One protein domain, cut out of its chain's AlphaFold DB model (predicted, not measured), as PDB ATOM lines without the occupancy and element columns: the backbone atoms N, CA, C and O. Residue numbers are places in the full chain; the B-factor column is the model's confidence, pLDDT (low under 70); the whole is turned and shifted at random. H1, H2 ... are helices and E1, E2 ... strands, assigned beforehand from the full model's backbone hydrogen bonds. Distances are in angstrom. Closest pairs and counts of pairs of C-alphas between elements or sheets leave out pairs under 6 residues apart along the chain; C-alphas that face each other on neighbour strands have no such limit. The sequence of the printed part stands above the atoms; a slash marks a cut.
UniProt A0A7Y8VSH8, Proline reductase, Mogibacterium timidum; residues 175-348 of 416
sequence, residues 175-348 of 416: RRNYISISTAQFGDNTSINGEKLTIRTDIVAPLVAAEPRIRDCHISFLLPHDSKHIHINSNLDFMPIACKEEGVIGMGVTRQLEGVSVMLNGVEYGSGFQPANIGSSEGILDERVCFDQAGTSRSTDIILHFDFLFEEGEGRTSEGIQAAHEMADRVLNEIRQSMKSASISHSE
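What this domain is: This is residues 175 to 348 of the 416 residues of the protein "Proline reductase" of Mogibacterium timidum (UniProt A0A7Y8VSH8). A twisted four-stranded sheet, E5 E10 E9 E6, is covered on one face by the long helix H3, whose last part continues past it and packs on two further sheets, E7 E8 E1 E11 and E2 E4 E3. Long loops, residues 269 to 284 and 289 to 301, with the short helix H2 between them, join E9 to E10. The 174 printed residues hold three named helices and eleven named strands, in the order E1 E2 E3 E4 H1 E5 E6 E7 E8 E9 H2 E10 H3 E11; the three sheets are mixed, and so is the class, helices and strands. The whole is compact, with a radius of gyration of the C-alphas of 16.3 A and spans of 46 by 34 by 33 A.

Where its parts are: E5 is residues 214 to 222, 22.4 A long, E10 302 to 310, 24.9 A, E9 260 to 268, 27.1 A, and E6 234 to 239. H3, residues 318 to 339, is 30.3 A long and runs from C-alpha 318 at (169.190, 158.915, 212.561) to C-alpha 339 at (178.041, 131.009, 220.404). E7 is residues 242 to 246, E8 252 to 258, E1 175 to 180, beginning at C-alpha 175 (170.629, 133.260, 233.787), and E11 346 to 348. E2 is residues 183 to 187, E4 196 to 200 and E3 191 to 193. H1 is residues 205 to 208 and H2 285 to 288.

How they stand to each other: E10 and E9 are parallel, with N 304 and O 261 at 2.8 A; E9, H2 and E10 form a strand-helix-strand unit, two parallel neighbour strands with a helix between, and its crossover is right-handed. E5 is antiparallel to E10, with N 307 and O 218 at 2.8 A. H3 makes two layers with each sheet, a helix on one face. Over E10 and E9 its height over the sheet is 10.4 A, and it runs only just along E10, at 29 degrees on the local plane; the closest C-alphas are those of Phe 308 and Ala 324, 6.9 A. H3 has a kink of 26 degrees near residue 333. It is also on the sheet of E7, where the C-alphas of Cys 243 and Arg 336 are closest, 5.8 A, and on that of E3, where those of Ser 191 and Ser 338 are, 5.4 A. E8 and E1 are parallel, with N 177 and O 254 at 2.8 A. E3 and E4 form a hairpin, with N 198 and O 191 at 2.8 A. E8 runs on into E9 at 75 degrees. H1 only grazes the sheet of E5; H2 and H3 are apart. In H3 every O i to N i+4 pair is within hydrogen-bond range; H1 and H2 are too short for such a pair.

The domain as a whole: The C-alphas farthest apart, those of Gly 270 and His 346, are 47.0 A apart. The printed part has no cut. The links E5 to E6, E9 to H2 and H2 to E10 are long. No printed residue is under 70 in pLDDT.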
ATOM      1  N   ARG A 175     169.289 133.839 233.701       98.69
ATOM      2  CA  ARG A 175     170.629 133.260 233.787       98.69
ATOM      3  C   ARG A 175     171.480 133.790 232.649       98.69
ATOM      4  O   ARG A 175     171.081 133.725 231.488       98.69
ATOM      5  N   ARG A 176     172.682 134.246 232.972       98.56
ATOM      6  CA  ARG A 176     173.692 134.630 231.994       98.56
ATOM      7  C   ARG A 176     174.847 133.637 232.030       98.56
ATOM      8  O   ARG A 176     175.508 133.495 233.050       98.56
ATOM      9  N   ASN A 177     175.066 132.948 230.920       98.62
ATOM     10  CA  ASN A 177     176.156 132.009 230.694       98.62
ATOM     11  C   ASN A 177     177.294 132.719 229.961       98.62
ATOM     12  O   ASN A 177     177.078 133.322 228.912       98.62
ATOM     13  N   TYR A 178     178.508 132.621 230.482       98.62
ATOM     14  CA  TYR A 178     179.678 133.273 229.913       98.62
ATOM     15  C   TYR A 178     180.523 132.285 229.111       98.62
ATOM     16  O   TYR A 178     180.730 131.150 229.535       98.62
ATOM     17  N   ILE A 179     181.019 132.729 227.960       98.75
ATOM     18  CA  ILE A 179     181.965 132.017 227.097       98.75
ATOM     19  C   ILE A 179     183.255 132.838 227.092       98.75
ATOM     20  O   ILE A 179     183.263 133.958 226.581       98.75
ATOM     21  N   SER A 180     184.327 132.311 227.676       98.44
ATOM     22  CA  SER A 180     185.606 133.025 227.750       98.44
ATOM     23  C   SER A 180     186.308 133.048 226.392       98.44
ATOM     24  O   SER A 180     186.439 132.012 225.746       98.44
ATOM     25  N   ILE A 181     186.782 134.221 225.983       98.56
ATOM     26  CA  ILE A 181     187.584 134.446 224.781       98.56
ATOM     27  C   ILE A 181     188.891 135.123 225.196       98.56
ATOM     28  O   ILE A 181     188.881 136.165 225.844       98.56
ATOM     29  N   SER A 182     190.019 134.537 224.800       97.94
ATOM     30  CA  SER A 182     191.366 135.053 225.081       97.94
ATOM     31  C   SER A 182     192.155 135.372 223.812       97.94
ATOM     32  O   SER A 182     193.157 136.085 223.865       97.94
ATOM     33  N   THR A 183     191.700 134.888 222.651       98.06
ATOM     34  CA  THR A 183     192.321 135.175 221.352       98.06
ATOM     35  C   THR A 183     191.270 135.416 220.274       98.06
ATOM     36  O   THR A 183     190.213 134.782 220.267       98.06
ATOM     37  N   ALA A 184     191.571 136.315 219.336       98.19
ATOM     38  CA  ALA A 184     190.706 136.603 218.201       98.19
ATOM     39  C   ALA A 184     191.518 136.810 216.916       98.19
ATOM     40  O   ALA A 184     192.632 137.333 216.962       98.19
ATOM     41  N   GLN A 185     190.983 136.374 215.775       97.94
ATOM     42  CA  GLN A 185     191.618 136.567 214.468       97.94
ATOM     43  C   GLN A 185     190.601 136.592 213.323       97.94
ATOM     44  O   GLN A 185     189.479 136.102 213.459       97.94
ATOM     45  N   PHE A 186     191.030 137.087 212.164       98.44
ATOM     46  CA  PHE A 186     190.308 136.893 210.909       98.44
ATOM     47  C   PHE A 186     190.693 135.563 210.246       98.44
ATOM     48  O   PHE A 186     191.796 135.048 210.448       98.44
ATOM     49  N   GLY A 187     189.772 134.979 209.485       97.88
ATOM     50  CA  GLY A 187     189.989 133.725 208.762       97.88
ATOM     51  C   GLY A 187     188.956 133.493 207.665       97.88
ATOM     52  O   GLY A 187     188.329 134.438 207.187       97.88
ATOM     53  N   ASP A 188     188.774 132.231 207.278       97.06
ATOM     54  CA  ASP A 188     187.846 131.859 206.200       97.06
ATOM     55  C   ASP A 188     186.394 131.736 206.682       97.06
ATOM     56  O   ASP A 188     185.465 131.972 205.919       97.06
ATOM     57  N   ASN A 189     186.183 131.357 207.948       97.50
ATOM     58  CA  ASN A 189     184.857 131.110 208.516       97.50
ATOM     59  C   ASN A 189     184.746 131.680 209.932       97.50
ATOM     60  O   ASN A 189     185.682 131.568 210.730       97.50
ATOM     61  N   THR A 190     183.569 132.209 210.268       98.31
ATOM     62  CA  THR A 190     183.263 132.642 211.632       98.31
ATOM     63  C   THR A 190     183.035 131.426 212.529       98.31
ATOM     64  O   THR A 190     182.232 130.553 212.204       98.31
ATOM     65  N   SER A 191     183.776 131.327 213.633       98.19
ATOM     66  CA  SER A 191     183.689 130.198 214.568       98.19
ATOM     67  C   SER A 191     184.244 130.538 215.950       98.19
ATOM     68  O   SER A 191     185.043 131.463 216.106       98.19
ATOM     69  N   ILE A 192     183.844 129.753 216.952       98.50
ATOM     70  CA  ILE A 192     184.422 129.777 218.299       98.50
ATOM     71  C   ILE A 192     184.943 128.374 218.610       98.50
ATOM     72  O   ILE A 192     184.170 127.418 218.629       98.50
ATOM     73  N   ASN A 193     186.251 128.254 218.844       97.00
ATOM     74  CA  ASN A 193     186.916 126.991 219.170       97.00
ATOM     75  C   ASN A 193     187.684 127.145 220.486       97.00
ATOM     76  O   ASN A 193     188.760 127.744 220.513       97.00
ATOM     77  N   GLY A 194     187.126 126.621 221.580       95.88
ATOM     78  CA  GLY A 194     187.623 126.927 222.924       95.88
ATOM     79  C   GLY A 194     187.532 128.431 223.188       95.88
ATOM     80  O   GLY A 194     186.487 129.030 222.955       95.88
ATOM     81  N   GLU A 195     188.641 129.044 223.594       97.81
ATOM     82  CA  GLU A 195     188.724 130.487 223.874       97.81
ATOM     83  C   GLU A 195     189.156 131.337 222.665       97.81
ATOM     84  O   GLU A 195     189.573 132.489 222.810       97.81
ATOM     85  N   LYS A 196     189.111 130.765 221.457       98.31
ATOM     86  CA  LYS A 196     189.498 131.445 220.221       98.31
ATOM     87  C   LYS A 196     188.277 131.825 219.392       98.31
ATOM     88  O   LYS A 196     187.576 130.944 218.892       98.31
ATOM     89  N   LEU A 197     188.093 133.124 219.168       98.62
ATOM     90  CA  LEU A 197     187.138 133.679 218.210       98.62
ATOM     91  C   LEU A 197     187.799 133.826 216.830       98.62
ATOM     92  O   LEU A 197     188.876 134.398 216.693       98.62
ATOM     93  N   THR A 198     187.160 133.316 215.785       98.62
ATOM     94  CA  THR A 198     187.524 133.614 214.394       98.62
ATOM     95  C   THR A 198     186.343 134.292 213.722       98.62
ATOM     96  O   THR A 198     185.222 133.816 213.873       98.62
ATOM     97  N   ILE A 199     186.583 135.382 212.995       98.56
ATOM     98  CA  ILE A 199     185.582 136.056 212.154       98.56
ATOM     99  C   ILE A 199     186.021 135.911 210.698       98.56
ATOM    100  O   ILE A 199     187.207 136.064 210.394       98.56
ATOM    101  N   ARG A 200     185.100 135.593 209.785       98.06
ATOM    102  CA  ARG A 200     185.464 135.512 208.365       98.06
ATOM    103  C   ARG A 200     185.856 136.879 207.804       98.06
ATOM    104  O   ARG A 200     185.267 137.901 208.144       98.06
ATOM    105  N   THR A 201     186.851 136.889 206.928       97.00
ATOM    106  CA  THR A 201     187.480 138.123 206.427       97.00
ATOM    107  C   THR A 201     186.538 138.949 205.544       97.00
ATOM    108  O   THR A 201     186.616 140.172 205.524       97.00
ATOM    109  N   ASP A 202     185.617 138.299 204.835       96.50
ATOM    110  CA  ASP A 202     184.692 138.931 203.892       96.50
ATOM    111  C   ASP A 202     183.351 139.350 204.523       96.50
ATOM    112  O   ASP A 202     182.434 139.724 203.797       96.50
ATOM    113  N   ILE A 203     183.210 139.296 205.855       97.62
ATOM    114  CA  ILE A 203     181.914 139.461 206.542       97.62
ATOM    115  C   ILE A 203     181.254 140.829 206.305       97.62
ATOM    116  O   ILE A 203     180.027 140.925 206.304       97.62
ATOM    117  N   VAL A 204     182.054 141.877 206.084       97.69
ATOM    118  CA  VAL A 204     181.586 143.270 205.963       97.69
ATOM    119  C   VAL A 204     181.277 143.668 204.522       97.69
ATOM    120  O   VAL A 204     180.281 144.343 204.272       97.69
ATOM    121  N   ALA A 205     182.083 143.214 203.558       97.25
ATOM    122  CA  ALA A 205     181.972 143.601 202.150       97.25
ATOM    123  C   ALA A 205     180.549 143.486 201.552       97.25
ATOM    124  O   ALA A 205     180.106 144.440 200.908       97.25
ATOM    125  N   PRO A 206     179.786 142.389 201.760       98.00
ATOM    126  CA  PRO A 206     178.431 142.292 201.223       98.00
ATOM    127  C   PRO A 206     177.435 143.218 201.933       98.00
ATOM    128  O   PRO A 206     176.423 143.570 201.333       98.00
ATOM    129  N   LEU A 207     177.696 143.602 203.187       98.25
ATOM    130  CA  LEU A 207     176.837 144.518 203.936       98.25
ATOM    131  C   LEU A 207     177.030 145.957 203.455       98.25
ATOM    132  O   LEU A 207     176.044 146.628 203.172       98.25
ATOM    133  N   VAL A 208     178.282 146.390 203.279       98.31
ATOM    134  CA  VAL A 208     178.612 147.707 202.703       98.31
ATOM    135  C   VAL A 208     178.035 147.837 201.294       98.31
ATOM    136  O   VAL A 208     177.379 148.821 200.981       98.31
ATOM    137  N   ALA A 209     178.175 146.808 200.453       98.06
ATOM    138  CA  ALA A 209     177.628 146.831 199.094       98.06
ATOM    139  C   ALA A 209     176.090 146.965 199.035       98.06
ATOM    140  O   ALA A 209     175.552 147.349 197.995       98.06
ATOM    141  N   ALA A 210     175.386 146.613 200.114       97.88
ATOM    142  CA  ALA A 210     173.930 146.664 200.201       97.88
ATOM    143  C   ALA A 210     173.397 147.929 200.896       97.88
ATOM    144  O   ALA A 210     172.194 148.179 200.821       97.88
ATOM    145  N   GLU A 211     174.256 148.707 201.559       98.12
ATOM    146  CA  GLU A 211     173.858 149.846 202.382       98.12
ATOM    147  C   GLU A 211     174.298 151.174 201.740       98.12
ATOM    148  O   GLU A 211     175.467 151.539 201.831       98.12
ATOM    149  N   PRO A 212     173.390 151.934 201.096       97.88
ATOM    150  CA  PRO A 212     173.747 153.167 200.388       97.88
ATOM    151  C   PRO A 212     174.251 154.303 201.293       97.88
ATOM    152  O   PRO A 212     174.764 155.288 200.769       97.88
ATOM    153  N   ARG A 213     174.074 154.212 202.617       98.44
ATOM    154  CA  ARG A 213     174.507 155.239 203.585       98.44
ATOM    155  C   ARG A 213     175.934 155.061 204.073       98.44
ATOM    156  O   ARG A 213     176.535 156.007 204.584       98.44
ATOM    157  N   ILE A 214     176.457 153.846 203.948       98.62
ATOM    158  CA  ILE A 214     177.765 153.457 204.459       98.62
ATOM    159  C   ILE A 214     178.676 153.220 203.267       98.62
ATOM    160  O   ILE A 214     178.507 152.274 202.505       98.62
ATOM    161  N   ARG A 215     179.670 154.089 203.127       98.50
ATOM    162  CA  ARG A 215     180.651 154.014 202.051       98.50
ATOM    163  C   ARG A 215     181.632 152.868 202.261       98.50
ATOM    164  O   ARG A 215     182.006 152.193 201.305       98.50
ATOM    165  N   ASP A 216     182.083 152.699 203.500       98.62
ATOM    166  CA  ASP A 216     182.994 151.632 203.906       98.62
ATOM    167  C   ASP A 216     182.856 151.339 205.407       98.62
ATOM    168  O   ASP A 216     182.368 152.168 206.178       98.62
ATOM    169  N   CYS A 217     183.302 150.161 205.826       98.56
ATOM    170  CA  CYS A 217     183.422 149.797 207.230       98.56
ATOM    171  C   CYS A 217     184.666 148.927 207.417       98.56
ATOM    172  O   CYS A 217     184.762 147.814 206.894       98.56
ATOM    173  N   HIS A 218     185.626 149.430 208.190       98.38
ATOM    174  CA  HIS A 218     186.810 148.670 208.554       98.38
ATOM    175  C   HIS A 218     186.597 147.977 209.899       98.38
ATOM    176  O   HIS A 218     186.209 148.618 210.873       98.38
ATOM    177  N   ILE A 219     186.892 146.675 209.970       98.44
ATOM    178  CA  ILE A 219     186.864 145.926 211.229       98.44
ATOM    179  C   ILE A 219     188.251 145.425 211.614       98.44
ATOM    180  O   ILE A 219     189.009 144.930 210.779       98.44
ATOM    181  N   SER A 220     188.570 145.531 212.900       98.12
ATOM    182  CA  SER A 220     189.860 145.125 213.461       98.12
ATOM    183  C   SER A 220     189.709 144.573 214.881       98.12
ATOM    184  O   SER A 220     188.707 144.813 215.555       98.12
ATOM    185  N   PHE A 221     190.711 143.826 215.342       98.50
ATOM    186  CA  PHE A 221     190.832 143.438 216.747       98.50
ATOM    187  C   PHE A 221     191.935 144.263 217.398       98.50
ATOM    188  O   PHE A 221     193.073 144.219 216.940       98.50
ATOM    189  N   LEU A 222     191.609 144.969 218.479       98.00
ATOM    190  CA  LEU A 222     192.598 145.605 219.346       98.00
ATOM    191  C   LEU A 222     192.812 144.696 220.554       98.00
ATOM    192  O   LEU A 222     191.960 144.620 221.444       98.00
ATOM    193  N   LEU A 223     193.945 144.006 220.602       97.19
ATOM    194  CA  LEU A 223     194.264 143.050 221.658       97.19
ATOM    195  C   LEU A 223     194.667 143.777 222.952       97.19
ATOM    196  O   LEU A 223     195.179 144.895 222.885       97.19
ATOM    197  N   PRO A 224     194.488 143.170 224.139       94.31
ATOM    198  CA  PRO A 224     194.804 143.821 225.418       94.31
ATOM    199  C   PRO A 224     196.250 144.321 225.539       94.31
ATOM    200  O   PRO A 224     196.512 145.306 226.218       94.31
ATOM    201  N   HIS A 225     197.193 143.645 224.877       92.56
ATOM    202  CA  HIS A 225     198.619 143.981 224.891       92.56
ATOM    203  C   HIS A 225     199.041 144.952 223.779       92.56
ATOM    204  O   HIS A 225     200.203 145.362 223.751       92.56
ATOM    205  N   ASP A 226     198.134 145.313 222.869       93.00
ATOM    206  CA  ASP A 226     198.420 146.293 221.827       93.00
ATOM    207  C   ASP A 226     198.504 147.698 222.420       93.00
ATOM    208  O   ASP A 226     197.769 148.050 223.349       93.00
ATOM    209  N   SER A 227     199.357 148.533 221.823       93.50
ATOM    210  CA  SER A 227     199.326 149.967 222.092       93.50
ATOM    211  C   SER A 227     197.939 150.514 221.764       93.50
ATOM    212  O   SER A 227     197.445 150.348 220.647       93.50
ATOM    213  N   LYS A 228     197.323 151.194 222.731       95.19
ATOM    214  CA  LYS A 228     196.063 151.919 222.536       95.19
ATOM    215  C   LYS A 228     196.292 153.358 222.058       95.19
ATOM    216  O   LYS A 228     195.333 154.100 221.881       95.19
ATOM    217  N   HIS A 229     197.538 153.718 221.757       97.19
ATOM    218  CA  HIS A 229     197.910 155.014 221.200       97.19
ATOM    219  C   HIS A 229     197.688 155.046 219.677       97.19
ATOM    220  O   HIS A 229     198.628 155.127 218.884       97.19
ATOM    221  N   ILE A 230     196.429 154.893 219.267       96.94
ATOM    222  CA  ILE A 230     195.984 154.876 217.869       96.94
ATOM    223  C   ILE A 230     194.879 155.904 217.664       96.94
ATOM    224  O   ILE A 230     194.116 156.181 218.586       96.94
ATOM    225  N   HIS A 231     194.778 156.452 216.456       98.00
ATOM    226  CA  HIS A 231     193.692 157.365 216.122       98.00
ATOM    227  C   HIS A 231     192.373 156.599 215.931       98.00
ATOM    228  O   HIS A 231     192.345 155.595 215.219       98.00
ATOM    229  N   ILE A 232     191.292 157.110 216.515       98.25
ATOM    230  CA  ILE A 232     189.908 156.662 216.337       98.25
ATOM    231  C   ILE A 232     189.020 157.844 215.935       98.25
ATOM    232  O   ILE A 232     189.308 158.995 216.272       98.25
ATOM    233  N   ASN A 233     187.940 157.561 215.209       98.38
ATOM    234  CA  ASN A 233     186.871 158.530 214.952       98.38
ATOM    235  C   ASN A 233     185.904 158.617 216.149       98.38
ATOM    236  O   ASN A 233     186.087 157.905 217.140       98.38
ATOM    237  N   SER A 234     184.874 159.464 216.090       97.50
ATOM    238  CA  SER A 234     183.885 159.595 217.170       97.50
ATOM    239  C   SER A 234     183.281 158.254 217.541       97.50
ATOM    240  O   SER A 234     182.882 157.485 216.670       97.50
ATOM    241  N   ASN A 235     183.169 157.992 218.839       97.50
ATOM    242  CA  ASN A 235     182.479 156.819 219.343       97.50
ATOM    243  C   ASN A 235     180.971 156.894 219.083       97.50
ATOM    244  O   ASN A 235     180.288 157.792 219.577       97.50
ATOM    245  N   LEU A 236     180.461 155.874 218.403       97.38
ATOM    246  CA  LEU A 236     179.038 155.622 218.225       97.38
ATOM    247  C   LEU A 236     178.509 154.723 219.343       97.38
ATOM    248  O   LEU A 236     177.460 155.004 219.901       97.38
ATOM    249  N   ASP A 237     179.260 153.713 219.790       98.00
ATOM    250  CA  ASP A 237     178.846 152.929 220.959       98.00
ATOM    251  C   ASP A 237     179.944 152.031 221.530       98.00
ATOM    252  O   ASP A 237     180.973 151.776 220.897       98.00
ATOM    253  N   PHE A 238     179.672 151.496 222.717       98.69
ATOM    254  CA  PHE A 238     180.278 150.275 223.230       98.69
ATOM    255  C   PHE A 238     179.175 149.281 223.578       98.69
ATOM    256  O   PHE A 238     178.206 149.641 224.245       98.69
ATOM    257  N   MET A 239     179.339 148.010 223.205       98.50
ATOM    258  CA  MET A 239     178.329 146.975 223.465       98.50
ATOM    259  C   MET A 239     178.954 145.593 223.728       98.50
ATOM    260  O   MET A 239     180.075 145.315 223.286       98.50
ATOM    261  N   PRO A 240     178.267 144.707 224.474       98.62
ATOM    262  CA  PRO A 240     178.685 143.318 224.628       98.62
ATOM    263  C   PRO A 240     178.320 142.488 223.386       98.62
ATOM    264  O   PRO A 240     177.474 142.874 222.583       98.62
ATOM    265  N   ILE A 241     178.888 141.285 223.279       98.81
ATOM    266  CA  ILE A 241     178.420 140.266 222.329       98.81
ATOM    267  C   ILE A 241     177.634 139.220 223.114       98.81
ATOM    268  O   ILE A 241     178.210 138.401 223.833       98.81
ATOM    269  N   ALA A 242     176.309 139.262 222.995       98.56
ATOM    270  CA  ALA A 242     175.403 138.373 223.711       98.56
ATOM    271  C   ALA A 242     174.285 137.842 222.802       98.56
ATOM    272  O   ALA A 242     173.900 138.496 221.833       98.56
ATOM    273  N   CYS A 243     173.771 136.645 223.093       98.12
ATOM    274  CA  CYS A 243     172.645 136.041 222.385       98.12
ATOM    275  C   CYS A 243     171.680 135.315 223.321       98.12
ATOM    276  O   CYS A 243     172.087 134.733 224.329       98.12
ATOM    277  N   LYS A 244     170.391 135.309 222.969       97.88
ATOM    278  CA  LYS A 244     169.411 134.464 223.661       97.88
ATOM    279  C   LYS A 244     169.642 133.000 223.311       97.88
ATOM    280  O   LYS A 244     169.670 132.623 222.139       97.88
ATOM    281  N   GLU A 245     169.755 132.181 224.351       97.31
ATOM    282  CA  GLU A 245     169.720 130.721 224.264       97.31
ATOM    283  C   GLU A 245     168.299 130.203 224.507       97.31
ATOM    284  O   GLU A 245     167.804 129.383 223.738       97.31
ATOM    285  N   GLU A 246     167.625 130.729 225.532       97.31
ATOM    286  CA  GLU A 246     166.260 130.356 225.902       97.31
ATOM    287  C   GLU A 246     165.474 131.584 226.373       97.31
ATOM    288  O   GLU A 246     166.016 132.457 227.055       97.31
ATOM    289  N   GLY A 247     164.178 131.621 226.066       96.50
ATOM    290  CA  GLY A 247     163.272 132.675 226.508       96.50
ATOM    291  C   GLY A 247     163.343 133.929 225.642       96.50
ATOM    292  O   GLY A 247     163.712 133.885 224.470       96.50
ATOM    293  N   VAL A 248     162.952 135.051 226.236       96.19
ATOM    294  CA  VAL A 248     162.939 136.385 225.618       96.19
ATOM    295  C   VAL A 248     163.839 137.321 226.422       96.19
ATOM    296  O   VAL A 248     164.354 136.927 227.468       96.19
ATOM    297  N   ILE A 249     164.047 138.547 225.943       97.81
ATOM    298  CA  ILE A 249     164.786 139.570 226.692       97.81
ATOM    299  C   ILE A 249     164.224 139.672 228.120       97.81
ATOM    300  O   ILE A 249     163.020 139.810 228.320       97.81
ATOM    301  N   GLY A 250     165.102 139.520 229.111       97.31
ATOM    302  CA  GLY A 250     164.792 139.599 230.538       97.31
ATOM    303  C   GLY A 250     164.332 138.303 231.205       97.31
ATOM    304  O   GLY A 250     164.140 138.289 232.420       97.31
ATOM    305  N   MET A 251     164.192 137.200 230.466       96.94
ATOM    306  CA  MET A 251     163.834 135.892 231.028       96.94
ATOM    307  C   MET A 251     164.641 134.751 230.401       96.94
ATOM    308  O   MET A 251     165.105 134.829 229.266       96.94
ATOM    309  N   GLY A 252     164.782 133.643 231.128       97.69
ATOM    310  CA  GLY A 252     165.433 132.439 230.605       97.69
ATOM    311  C   GLY A 252     166.954 132.554 230.614       97.69
ATOM    312  O   GLY A 252     167.532 132.922 231.637       97.69
ATOM    313  N   VAL A 253     167.601 132.215 229.497       98.56
ATOM    314  CA  VAL A 253     169.060 132.052 229.417       98.56
ATOM    315  C   VAL A 253     169.655 132.905 228.301       98.56
ATOM    316  O   VAL A 253     169.221 132.847 227.147       98.56
ATOM    317  N   THR A 254     170.683 133.671 228.644       98.69
ATOM    318  CA  THR A 254     171.492 134.472 227.718       98.69
ATOM    319  C   THR A 254     172.926 133.978 227.736       98.69
ATOM    320  O   THR A 254     173.491 133.768 228.804       98.69
ATOM    321  N   ARG A 255     173.536 133.816 226.564       98.69
ATOM    322  CA  ARG A 255     174.974 133.581 226.427       98.69
ATOM    323  C   ARG A 255     175.674 134.895 226.134       98.69
ATOM    324  O   ARG A 255     175.190 135.668 225.316       98.69
ATOM    325  N   GLN A 256     176.824 135.128 226.747       98.56
ATOM    326  CA  GLN A 256     177.648 136.308 226.525       98.56
ATOM    327  C   GLN A 256     179.107 135.898 226.331       98.56
ATOM    328  O   GLN A 256     179.611 135.040 227.055       98.56
ATOM    329  N   LEU A 257     179.797 136.537 225.389       98.69
ATOM    330  CA  LEU A 257     181.252 136.456 225.330       98.69
ATOM    331  C   LEU A 257     181.883 137.303 226.444       98.69
ATOM    332  O   LEU A 257     181.496 138.450 226.669       98.69
ATOM    333  N   GLU A 258     182.865 136.733 227.130       97.88
ATOM    334  CA  GLU A 258     183.705 137.403 228.123       97.88
ATOM    335  C   GLU A 258     185.142 137.505 227.598       97.88
ATOM    336  O   GLU A 258     185.614 136.588 226.932       97.88
ATOM    337  N   GLY A 259     185.834 138.610 227.887       98.19
ATOM    338  CA  GLY A 259     187.167 138.895 227.338       98.19
ATOM    339  C   GLY A 259     187.135 139.547 225.953       98.19
ATOM    340  O   GLY A 259     188.184 139.779 225.355       98.19
ATOM    341  N   VAL A 260     185.943 139.876 225.441       98.50
ATOM    342  CA  VAL A 260     185.753 140.643 224.205       98.50
ATOM    343  C   VAL A 260     184.582 141.618 224.336       98.50
ATOM    344  O   VAL A 260     183.537 141.289 224.896       98.50
ATOM    345  N   SER A 261     184.753 142.815 223.787       98.19
ATOM    346  CA  SER A 261     183.735 143.867 223.698       98.19
ATOM    347  C   SER A 261     183.752 144.500 222.307       98.19
ATOM    348  O   SER A 261     184.716 144.334 221.562       98.19
ATOM    349  N   VAL A 262     182.680 145.195 221.941       98.88
ATOM    350  CA  VAL A 262     182.552 145.869 220.644       98.88
ATOM    351  C   VAL A 262     182.665 147.370 220.844       98.88
ATOM    352  O   VAL A 262     182.069 147.907 221.777       98.88
ATOM    353  N   MET A 263     183.402 148.025 219.953       98.75
ATOM    354  CA  MET A 263     183.504 149.479 219.870       98.75
ATOM    355  C   MET A 263     183.121 149.912 218.459       98.75
ATOM    356  O   MET A 263     183.694 149.409 217.491       98.75
ATOM    357  N   LEU A 264     182.155 150.822 218.354       98.81
ATOM    358  CA  LEU A 264     181.753 151.420 217.087       98.81
ATOM    359  C   LEU A 264     182.271 152.856 217.030       98.81
ATOM    360  O   LEU A 264     182.044 153.632 217.961       98.81
ATOM    361  N   ASN A 265     182.928 153.210 215.935       98.56
ATOM    362  CA  ASN A 265     183.375 154.559 215.621       98.56
ATOM    363  C   ASN A 265     182.950 154.934 214.200       98.56
ATOM    364  O   ASN A 265     182.654 154.053 213.394       98.56
ATOM    365  N   GLY A 266     182.933 156.221 213.862       98.06
ATOM    366  CA  GLY A 266     182.801 156.590 212.456       98.06
ATOM    367  C   GLY A 266     182.929 158.069 212.137       98.06
ATOM    368  O   GLY A 266     182.977 158.911 213.027       98.06
ATOM    369  N   VAL A 267     183.006 158.363 210.841       98.31
ATOM    370  CA  VAL A 267     183.235 159.697 210.267       98.31
ATOM    371  C   VAL A 267     182.566 159.818 208.897       98.31
ATOM    372  O   VAL A 267     182.436 158.838 208.167       98.31
ATOM    373  N   GLU A 268     182.145 161.021 208.516       97.94
ATOM    374  CA  GLU A 268     181.638 161.297 207.170       97.94
ATOM    375  C   GLU A 268     182.757 161.452 206.133       97.94
ATOM    376  O   GLU A 268     183.716 162.212 206.309       97.94
ATOM    377  N   TYR A 269     182.574 160.801 204.985       97.81
ATOM    378  CA  TYR A 269     183.389 161.013 203.798       97.81
ATOM    379  C   TYR A 269     183.243 162.445 203.263       97.81
ATOM    380  O   TYR A 269     182.166 163.039 203.287       97.81
ATOM    381  N   GLY A 270     184.342 163.003 202.749       95.62
ATOM    382  CA  GLY A 270     184.383 164.340 202.151       95.62
ATOM    383  C   GLY A 270     184.392 165.463 203.188       95.62
ATOM    384  O   GLY A 270     185.367 166.209 203.264       95.62
ATOM    385  N   SER A 271     183.339 165.556 204.005       95.94
ATOM    386  CA  SER A 271     183.184 166.607 205.016       95.94
ATOM    387  C   SER A 271     184.117 166.421 206.222       95.94
ATOM    388  O   SER A 271     184.472 167.404 206.875       95.94
ATOM    389  N   GLY A 272     184.503 165.174 206.527       96.56
ATOM    390  CA  GLY A 272     185.263 164.821 207.729       96.56
ATOM    391  C   GLY A 272     184.473 165.011 209.024       96.56
ATOM    392  O   GLY A 272     185.065 165.037 210.103       96.56
ATOM    393  N   PHE A 273     183.153 165.198 208.930       96.56
ATOM    394  CA  PHE A 273     182.307 165.413 210.090       96.56
ATOM    395  C   PHE A 273     182.277 164.172 210.974       96.56
ATOM    396  O   PHE A 273     182.057 163.048 210.526       96.56
ATOM    397  N   GLN A 274     182.492 164.432 212.249       96.50
ATOM    398  CA  GLN A 274     182.543 163.484 213.340       96.50
ATOM    399  C   GLN A 274     181.139 163.425 213.967       96.50
ATOM    400  O   GLN A 274     180.676 164.483 214.407       96.50
ATOM    401  N   PRO A 275     180.431 162.273 213.962       94.50
ATOM    402  CA  PRO A 275     179.069 162.149 214.480       94.50
ATOM    403  C   PRO A 275     178.942 162.563 215.950       94.50
ATOM    404  O   PRO A 275     179.125 161.771 216.872       94.50
ATOM    405  N   ALA A 276     178.659 163.848 216.165       91.25
ATOM    406  CA  ALA A 276     178.582 164.477 217.471       91.25
ATOM    407  C   ALA A 276     177.870 165.839 217.414       91.25
ATOM    408  O   ALA A 276     177.755 166.477 216.369       91.25
ATOM    409  N   ASN A 277     177.424 166.322 218.575       80.81
ATOM    410  CA  ASN A 277     176.843 167.652 218.763       80.81
ATOM    411  C   ASN A 277     177.714 168.517 219.683       80.81
ATOM    412  O   ASN A 277     178.278 169.510 219.222       80.81
ATOM    413  N   ILE A 278     177.875 168.142 220.962       78.94
ATOM    414  CA  ILE A 278     178.775 168.856 221.881       78.94
ATOM    415  C   ILE A 278     180.065 168.075 222.061       78.94
ATOM    416  O   ILE A 278     180.184 167.252 222.966       78.94
ATOM    417  N   GLY A 279     181.030 168.410 221.206       84.06
ATOM    418  CA  GLY A 279     182.360 167.821 221.235       84.06
ATOM    419  C   GLY A 279     182.362 166.379 220.740       84.06
ATOM    420  O   GLY A 279     181.370 165.663 220.832       84.06
ATOM    421  N   SER A 280     183.484 165.962 220.173       92.12
ATOM    422  CA  SER A 280     183.640 164.627 219.616       92.12
ATOM    423  C   SER A 280     184.768 163.886 220.337       92.12
ATOM    424  O   SER A 280     185.677 164.488 220.910       92.12
ATOM    425  N   SER A 281     184.650 162.560 220.365       95.75
ATOM    426  CA  SER A 281     185.607 161.633 220.979       95.75
ATOM    427  C   SER A 281     186.659 161.104 219.995       95.75
ATOM    428  O   SER A 281     187.319 160.105 220.264       95.75
ATOM    429  N   GLU A 282     186.832 161.774 218.860       97.38
ATOM    430  CA  GLU A 282     187.891 161.504 217.897       97.38
ATOM    431  C   GLU A 282     189.267 161.899 218.453       97.38
ATOM    432  O   GLU A 282     189.431 162.834 219.251       97.38
ATOM    433  N   GLY A 283     190.293 161.182 218.015       97.88
ATOM    434  CA  GLY A 283     191.669 161.389 218.446       97.88
ATOM    435  C   GLY A 283     192.295 160.096 218.931       97.88
ATOM    436  O   GLY A 283     191.978 159.021 218.435       97.88
ATOM    437  N   ILE A 284     193.226 160.191 219.875       98.31
ATOM    438  CA  ILE A 284     193.968 159.027 220.353       98.31
ATOM    439  C   ILE A 284     193.115 158.219 221.339       98.31
ATOM    440  O   ILE A 284     192.644 158.758 222.337       98.31
ATOM    441  N   LEU A 285     192.931 156.921 221.085       98.12
ATOM    442  CA  LEU A 285     192.029 156.052 221.848       98.12
ATOM    443  C   LEU A 285     192.304 156.057 223.364       98.12
ATOM    444  O   LEU A 285     191.360 156.213 224.137       98.12
ATOM    445  N   ASP A 286     193.558 155.932 223.808       96.56
ATOM    446  CA  ASP A 286     193.903 155.973 225.243       96.56
ATOM    447  C   ASP A 286     193.831 157.365 225.894       96.56
ATOM    448  O   ASP A 286     193.877 157.473 227.119       96.56
ATOM    449  N   GLU A 287     193.630 158.419 225.102       97.38
ATOM    450  CA  GLU A 287     193.335 159.775 225.576       97.38
ATOM    451  C   GLU A 287     191.830 160.094 225.515       97.38
ATOM    452  O   GLU A 287     191.352 160.982 226.221       97.38
ATOM    453  N   ARG A 288     191.074 159.378 224.671       97.56
ATOM    454  CA  ARG A 288     189.651 159.626 224.379       97.56
ATOM    455  C   ARG A 288     188.686 158.620 224.991       97.56
ATOM    456  O   ARG A 288     187.479 158.851 224.946       97.56
ATOM    457  N   VAL A 289     189.179 157.548 225.605       97.94
ATOM    458  CA  VAL A 289     188.355 156.550 226.295       97.94
ATOM    459  C   VAL A 289     188.928 156.251 227.675       97.94
ATOM    460  O   VAL A 289     190.078 155.844 227.825       97.94
ATOM    461  N   CYS A 290     188.094 156.393 228.701       97.62
ATOM    462  CA  CYS A 290     188.373 155.873 230.030       97.62
ATOM    463  C   CYS A 290     187.876 154.424 230.104       97.62
ATOM    464  O   CYS A 290     186.670 154.178 230.162       97.62
ATOM    465  N   PHE A 291     188.799 153.463 230.066       97.75
ATOM    466  CA  PHE A 291     188.497 152.035 230.196       97.75
ATOM    467  C   PHE A 291     188.021 151.660 231.609       97.75
ATOM    468  O   PHE A 291     188.081 152.459 232.549       97.75
ATOM    469  N   ASP A 292     187.550 150.419 231.751       97.50
ATOM    470  CA  ASP A 292     187.141 149.821 233.030       97.50
ATOM    471  C   ASP A 292     185.951 150.535 233.703       97.50
ATOM    472  O   ASP A 292     185.783 150.497 234.923       97.50
ATOM    473  N   GLN A 293     185.091 151.166 232.898       97.31
ATOM    474  CA  GLN A 293     183.831 151.759 233.348       97.31
ATOM    475  C   GLN A 293     182.647 150.880 232.944       97.31
ATOM    476  O   GLN A 293     182.755 150.018 232.078       97.31
ATOM    477  N   ALA A 294     181.469 151.119 233.528       96.56
ATOM    478  CA  ALA A 294     180.268 150.341 233.196       96.56
ATOM    479  C   ALA A 294     179.918 150.384 231.695       96.56
ATOM    480  O   ALA A 294     179.371 149.417 231.172       96.56
ATOM    481  N   GLY A 295     180.233 151.498 231.028       97.06
ATOM    482  CA  GLY A 295     179.956 151.750 229.614       97.06
ATOM    483  C   GLY A 295     181.145 151.686 228.664       97.06
ATOM    484  O   GLY A 295     180.991 152.070 227.512       97.06
ATOM    485  N   THR A 296     182.315 151.241 229.106       98.25
ATOM    486  CA  THR A 296     183.497 151.121 228.241       98.25
ATOM    487  C   THR A 296     184.119 149.742 228.402       98.25
ATOM    488  O   THR A 296     183.861 149.036 229.377       98.25
ATOM    489  N   SER A 297     184.907 149.324 227.414       97.50
ATOM    490  CA  SER A 297     185.631 148.053 227.461       97.50
ATOM    491  C   SER A 297     186.502 147.944 228.714       97.50
ATOM    492  O   SER A 297     187.046 148.946 229.196       97.50
ATOM    493  N   ARG A 298     186.695 146.723 229.224       97.56
ATOM    494  CA  ARG A 298     187.752 146.496 230.216       97.56
ATOM    495  C   ARG A 298     189.106 146.623 229.533       97.56
ATOM    496  O   ARG A 298     189.256 146.224 228.378       97.56
ATOM    497  N   SER A 299     190.112 147.097 230.256       96.75
ATOM    498  CA  SER A 299     191.495 147.140 229.759       96.75
ATOM    499  C   SER A 299     192.050 145.747 229.419       96.75
ATOM    500  O   SER A 299     192.982 145.618 228.627       96.75
ATOM    501  N   THR A 300     191.451 144.694 229.979       96.94
ATOM    502  CA  THR A 300     191.784 143.287 229.721       96.94
ATOM    503  C   THR A 300     191.056 142.669 228.530       96.94
ATOM    504  O   THR A 300     191.371 141.535 228.173       96.94
ATOM    505  N   ASP A 301     190.069 143.351 227.947       98.12
ATOM    506  CA  ASP A 301     189.245 142.787 226.878       98.12
ATOM    507  C   ASP A 301     189.882 143.021 225.501       98.12
ATOM    508  O   ASP A 301     190.501 144.052 225.225       98.12
ATOM    509  N   ILE A 302     189.676 142.069 224.594       98.75
ATOM    510  CA  ILE A 302     189.825 142.302 223.158       98.75
ATOM    511  C   ILE A 302     188.715 143.266 222.726       98.75
ATOM    512  O   ILE A 302     187.546 143.067 223.058       98.75
ATOM    513  N   ILE A 303     189.053 144.290 221.949       98.75
ATOM    514  CA  ILE A 303     188.054 145.185 221.356       98.75
ATOM    515  C   ILE A 303     187.874 144.787 219.894       98.75
ATOM    516  O   ILE A 303     188.811 144.903 219.104       98.75
ATOM    517  N   LEU A 304     186.680 144.316 219.534       98.81
ATOM    518  CA  LEU A 304     186.244 144.224 218.145       98.81
ATOM    519  C   LEU A 304     185.809 145.627 217.708       98.81
ATOM    520  O   LEU A 304     184.733 146.101 218.072       98.81
ATOM    521  N   HIS A 305     186.695 146.301 216.987       98.75
ATOM    522  CA  HIS A 305     186.544 147.691 216.584       98.75
ATOM    523  C   HIS A 305     185.970 147.768 215.169       98.75
ATOM    524  O   HIS A 305     186.559 147.208 214.243       98.75
ATOM    525  N   PHE A 306     184.843 148.463 215.027       98.88
ATOM    526  CA  PHE A 306     184.240 148.853 213.756       98.88
ATOM    527  C   PHE A 306     184.472 150.347 213.540       98.88
ATOM    528  O   PHE A 306     184.083 151.146 214.388       98.88
ATOM    529  N   ASP A 307     185.043 150.710 212.398       98.75
ATOM    530  CA  ASP A 307     185.243 152.097 211.987       98.75
ATOM    531  C   ASP A 307     184.469 152.362 210.692       98.75
ATOM    532  O   ASP A 307     184.801 151.831 209.626       98.75
ATOM    533  N   PHE A 308     183.383 153.123 210.805       98.81
ATOM    534  CA  PHE A 308     182.458 153.410 209.715       98.81
ATOM    535  C   PHE A 308     182.853 154.679 208.965       98.81
ATOM    536  O   PHE A 308     183.060 155.741 209.554       98.81
ATOM    537  N   LEU A 309     182.857 154.588 207.639       98.81
ATOM    538  CA  LEU A 309     182.915 155.736 206.750       98.81
ATOM    539  C   LEU A 309     181.517 155.970 206.177       98.81
ATOM    540  O   LEU A 309     181.058 155.228 205.308       98.81
ATOM    541  N   PHE A 310     180.832 156.996 206.671       98.75
ATOM    542  CA  PHE A 310     179.510 157.388 206.185       98.75
ATOM    543  C   PHE A 310     179.620 158.112 204.842       98.75
ATOM    544  O   PHE A 310     180.601 158.817 204.589       98.75
ATOM    545  N   GLU A 311     178.601 157.992 203.994       98.31
ATOM    546  CA  GLU A 311     178.438 158.930 202.882       98.31
ATOM    547  C   GLU A 311     178.176 160.354 203.409       98.31
ATOM    548  O   GLU A 311     177.742 160.561 204.547       98.31
ATOM    549  N   GLU A 312     178.492 161.362 202.595       96.88
ATOM    550  CA  GLU A 312     178.412 162.763 203.020       96.88
ATOM    551  C   GLU A 312     176.980 163.143 203.441       96.88
ATOM    552  O   GLU A 312     176.032 163.017 202.666       96.88
ATOM    553  N   GLY A 313     176.829 163.631 204.677       95.69
ATOM    554  CA  GLY A 313     175.548 164.004 205.282       95.69
ATOM    555  C   GLY A 313     174.841 162.886 206.057       95.69
ATOM    556  O   GLY A 313     173.950 163.193 206.847       95.69
ATOM    557  N   GLU A 314     175.227 161.619 205.886       96.81
ATOM    558  CA  GLU A 314     174.562 160.489 206.554       96.81
ATOM    559  C   GLU A 314     174.995 160.341 208.021       96.81
ATOM    560  O   GLU A 314     174.173 159.996 208.871       96.81
ATOM    561  N   GLY A 315     176.231 160.722 208.360       94.94
ATOM    562  CA  GLY A 315     176.759 160.719 209.733       94.94
ATOM    563  C   GLY A 315     176.126 161.765 210.663       94.94
ATOM    564  O   GLY A 315     176.540 161.891 211.811       94.94
ATOM    565  N   ARG A 316     175.128 162.519 210.185       93.19
ATOM    566  CA  ARG A 316     174.341 163.511 210.943       93.19
ATOM    567  C   ARG A 316     172.883 163.103 211.147       93.19
ATOM    568  O   ARG A 316     172.131 163.847 211.778       93.19
ATOM    569  N   THR A 317     172.464 161.972 210.589       93.38
ATOM    570  CA  THR A 317     171.056 161.553 210.520       93.38
ATOM    571  C   THR A 317     170.793 160.334 211.390       93.38
ATOM    572  O   THR A 317     171.705 159.556 211.655       93.38
ATOM    573  N   SER A 318     169.545 160.132 211.816       92.19
ATOM    574  CA  SER A 318     169.190 158.915 212.561       92.19
ATOM    575  C   SER A 318     169.336 157.684 211.688       92.19
ATOM    576  O   SER A 318     169.812 156.657 212.150       92.19
ATOM    577  N   GLU A 319     168.977 157.807 210.416       95.19
ATOM    578  CA  GLU A 319     168.993 156.727 209.445       95.19
ATOM    579  C   GLU A 319     170.418 156.250 209.149       95.19
ATOM    580  O   GLU A 319     170.653 155.045 209.098       95.19
ATOM    581  N   GLY A 320     171.378 157.167 208.988       96.94
ATOM    582  CA  GLY A 320     172.782 156.810 208.783       96.94
ATOM    583  C   GLY A 320     173.387 156.121 210.005       96.94
ATOM    584  O   GLY A 320     173.984 155.052 209.878       96.94
ATOM    585  N   ILE A 321     173.176 156.674 211.202       97.00
ATOM    586  CA  ILE A 321     173.698 156.090 212.447       97.00
ATOM    587  C   ILE A 321     173.045 154.737 212.745       97.00
ATOM    588  O   ILE A 321     173.738 153.771 213.065       97.00
ATOM    589  N   GLN A 322     171.732 154.619 212.547       97.31
ATOM    590  CA  GLN A 322     171.026 153.347 212.663       97.31
ATOM    591  C   GLN A 322     171.563 152.313 211.665       97.31
ATOM    592  O   GLN A 322     171.784 151.169 212.056       97.31
ATOM    593  N   ALA A 323     171.853 152.700 210.417       98.19
ATOM    594  CA  ALA A 323     172.431 151.795 209.423       98.19
ATOM    595  C   ALA A 323     173.797 151.231 209.862       98.19
ATOM    596  O   ALA A 323     174.044 150.033 209.702       98.19
ATOM    597  N   ALA A 324     174.661 152.047 210.477       98.56
ATOM    598  CA  ALA A 324     175.931 151.574 211.037       98.56
ATOM    599  C   ALA A 324     175.718 150.547 212.165       98.56
ATOM    600  O   ALA A 324     176.328 149.473 212.158       98.56
ATOM    601  N   HIS A 325     174.808 150.825 213.100       98.69
ATOM    602  CA  HIS A 325     174.508 149.911 214.205       98.69
ATOM    603  C   HIS A 325     173.861 148.610 213.718       98.69
ATOM    604  O   HIS A 325     174.243 147.526 214.159       98.69
ATOM    605  N   GLU A 326     172.927 148.680 212.768       98.69
ATOM    606  CA  GLU A 326     172.310 147.497 212.162       98.69
ATOM    607  C   GLU A 326     173.333 146.652 211.399       98.69
ATOM    608  O   GLU A 326     173.293 145.421 211.471       98.69
ATOM    609  N   MET A 327     174.272 147.286 210.689       98.69
ATOM    610  CA  MET A 327     175.364 146.592 210.011       98.69
ATOM    611  C   MET A 327     176.268 145.864 211.013       98.69
ATOM    612  O   MET A 327     176.535 144.673 210.827       98.69
ATOM    613  N   ALA A 328     176.679 146.532 212.097       98.81
ATOM    614  CA  ALA A 328     177.436 145.898 213.173       98.81
ATOM    615  C   ALA A 328     176.658 144.714 213.770       98.81
ATOM    616  O   ALA A 328     177.189 143.610 213.883       98.81
ATOM    617  N   ASP A 329     175.369 144.887 214.061       98.81
ATOM    618  CA  ASP A 329     174.529 143.851 214.664       98.81
ATOM    619  C   ASP A 329     174.320 142.628 213.742       98.81
ATOM    620  O   ASP A 329     174.213 141.492 214.213       98.81
ATOM    621  N   ARG A 330     174.344 142.817 212.412       98.69
ATOM    622  CA  ARG A 330     174.369 141.716 211.426       98.69
ATOM    623  C   ARG A 330     175.674 140.921 211.481       98.69
ATOM    624  O   ARG A 330     175.618 139.692 211.443       98.69
ATOM    625  N   VAL A 331     176.818 141.592 211.619       98.62
ATOM    626  CA  VAL A 331     178.121 140.933 211.826       98.62
ATOM    627  C   VAL A 331     178.115 140.156 213.144       98.62
ATOM    628  O   VAL A 331     178.448 138.969 213.173       98.62
ATOM    629  N   LEU A 332     177.654 140.785 214.230       98.69
ATOM    630  CA  LEU A 332     177.547 140.134 215.536       98.69
ATOM    631  C   LEU A 332     176.600 138.932 215.493       98.69
ATOM    632  O   LEU A 332     176.889 137.917 216.118       98.69
ATOM    633  N   ASN A 333     175.517 138.976 214.714       98.31
ATOM    634  CA  ASN A 333     174.613 137.836 214.547       98.31
ATOM    635  C   ASN A 333     175.294 136.580 213.988       98.31
ATOM    636  O   ASN A 333     174.907 135.473 214.375       98.31
ATOM    637  N   GLU A 334     176.309 136.717 213.133       98.06
ATOM    638  CA  GLU A 334     177.093 135.574 212.651       98.06
ATOM    639  C   GLU A 334     177.927 134.955 213.789       98.06
ATOM    640  O   GLU A 334     177.942 133.733 213.970       98.06
ATOM    641  N   ILE A 335     178.521 135.798 214.645       98.62
ATOM    642  CA  ILE A 335     179.219 135.365 215.867       98.62
ATOM    643  C   ILE A 335     178.235 134.675 216.823       98.62
ATOM    644  O   ILE A 335     178.515 133.585 217.325       98.62
ATOM    645  N   ARG A 336     177.042 135.252 217.020       98.56
ATOM    646  CA  ARG A 336     175.981 134.699 217.878       98.56
ATOM    647  C   ARG A 336     175.530 133.307 217.442       98.56
ATOM    648  O   ARG A 336     175.172 132.506 218.305       98.56
ATOM    649  N   GLN A 337     175.571 132.973 216.146       97.75
ATOM    650  CA  GLN A 337     175.305 131.594 215.708       97.75
ATOM    651  C   GLN A 337     176.381 130.625 216.205       97.75
ATOM    652  O   GLN A 337     176.044 129.541 216.679       97.75
ATOM    653  N   SER A 338     177.653 131.031 216.175       97.31
ATOM    654  CA  SER A 338     178.771 130.228 216.694       97.31
ATOM    655  C   SER A 338     178.731 130.074 218.220       97.31
ATOM    656  O   SER A 338     179.139 129.047 218.755       97.31
ATOM    657  N   MET A 339     178.182 131.058 218.941       98.06
ATOM    658  CA  MET A 339     178.041 131.009 220.404       98.06
ATOM    659  C   MET A 339     177.113 129.893 220.901       98.06
ATOM    660  O   MET A 339     177.265 129.435 222.034       98.06
ATOM    661  N   LYS A 340     176.154 129.435 220.083       94.00
ATOM    662  CA  LYS A 340     175.150 128.430 220.487       94.00
ATOM    663  C   LYS A 340     175.755 127.061 220.810       94.00
ATOM    664  O   LYS A 340     175.202 126.336 221.631       94.00
ATOM    665  N   SER A 341     176.879 126.709 220.187       92.69
ATOM    666  CA  SER A 341     177.596 125.447 220.426       92.69
ATOM    667  C   SER A 341     178.838 125.604 221.309       92.69
ATOM    668  O   SER A 341     179.431 124.598 221.694       92.69
ATOM    669  N   ALA A 342     179.232 126.835 221.643       96.50
ATOM    670  CA  ALA A 342     180.416 127.105 222.451       96.50
ATOM    671  C   ALA A 342     180.251 126.631 223.907       96.50
ATOM    672  O   ALA A 342     179.141 126.591 224.451       96.50
ATOM    673  N   SER A 343     181.374 126.278 224.536       96.19
ATOM    674  CA  SER A 343     181.431 125.840 225.931       96.19
ATOM    675  C   SER A 343     181.217 127.004 226.893       96.19
ATOM    676  O   SER A 343     181.820 128.064 226.737       96.19
ATOM    677  N   ILE A 344     180.399 126.774 227.917       98.00
ATOM    678  CA  ILE A 344     180.138 127.740 228.985       98.00
ATOM    679  C   ILE A 344     181.264 127.642 230.020       98.00
ATOM    680  O   ILE A 344     181.533 126.556 230.533       98.00
ATOM    681  N   SER A 345     181.891 128.772 230.335       97.62
ATOM    682  CA  SER A 345     182.959 128.881 231.332       97.62
ATOM    683  C   SER A 345     182.400 129.058 232.746       97.62
ATOM    684  O   SER A 345     182.852 128.398 233.679       97.62
ATOM    685  N   HIS A 346     181.402 129.931 232.920       98.38
ATOM    686  CA  HIS A 346     180.685 130.121 234.185       98.38
ATOM    687  C   HIS A 346     179.308 130.767 233.952       98.38
ATOM    688  O   HIS A 346     178.976 131.126 232.821       98.38
ATOM    689  N   SER A 347     178.509 130.925 235.013       98.31
ATOM    690  CA  SER A 347     177.174 131.532 234.940       98.31
ATOM    691  C   SER A 347     176.917 132.508 236.090       98.31
ATOM    692  O   SER A 347     177.452 132.341 237.185       98.31
ATOM    693  N   GLU A 348     176.050 133.487 235.850       98.00
ATOM    694  CA  GLU A 348     175.508 134.428 236.837       98.00
ATOM    695  C   GLU A 348     173.975 134.408 236.767       98.00
ATOM    696  O   GLU A 348     173.404 134.417 235.676       98.00
TER     697      GLU A 348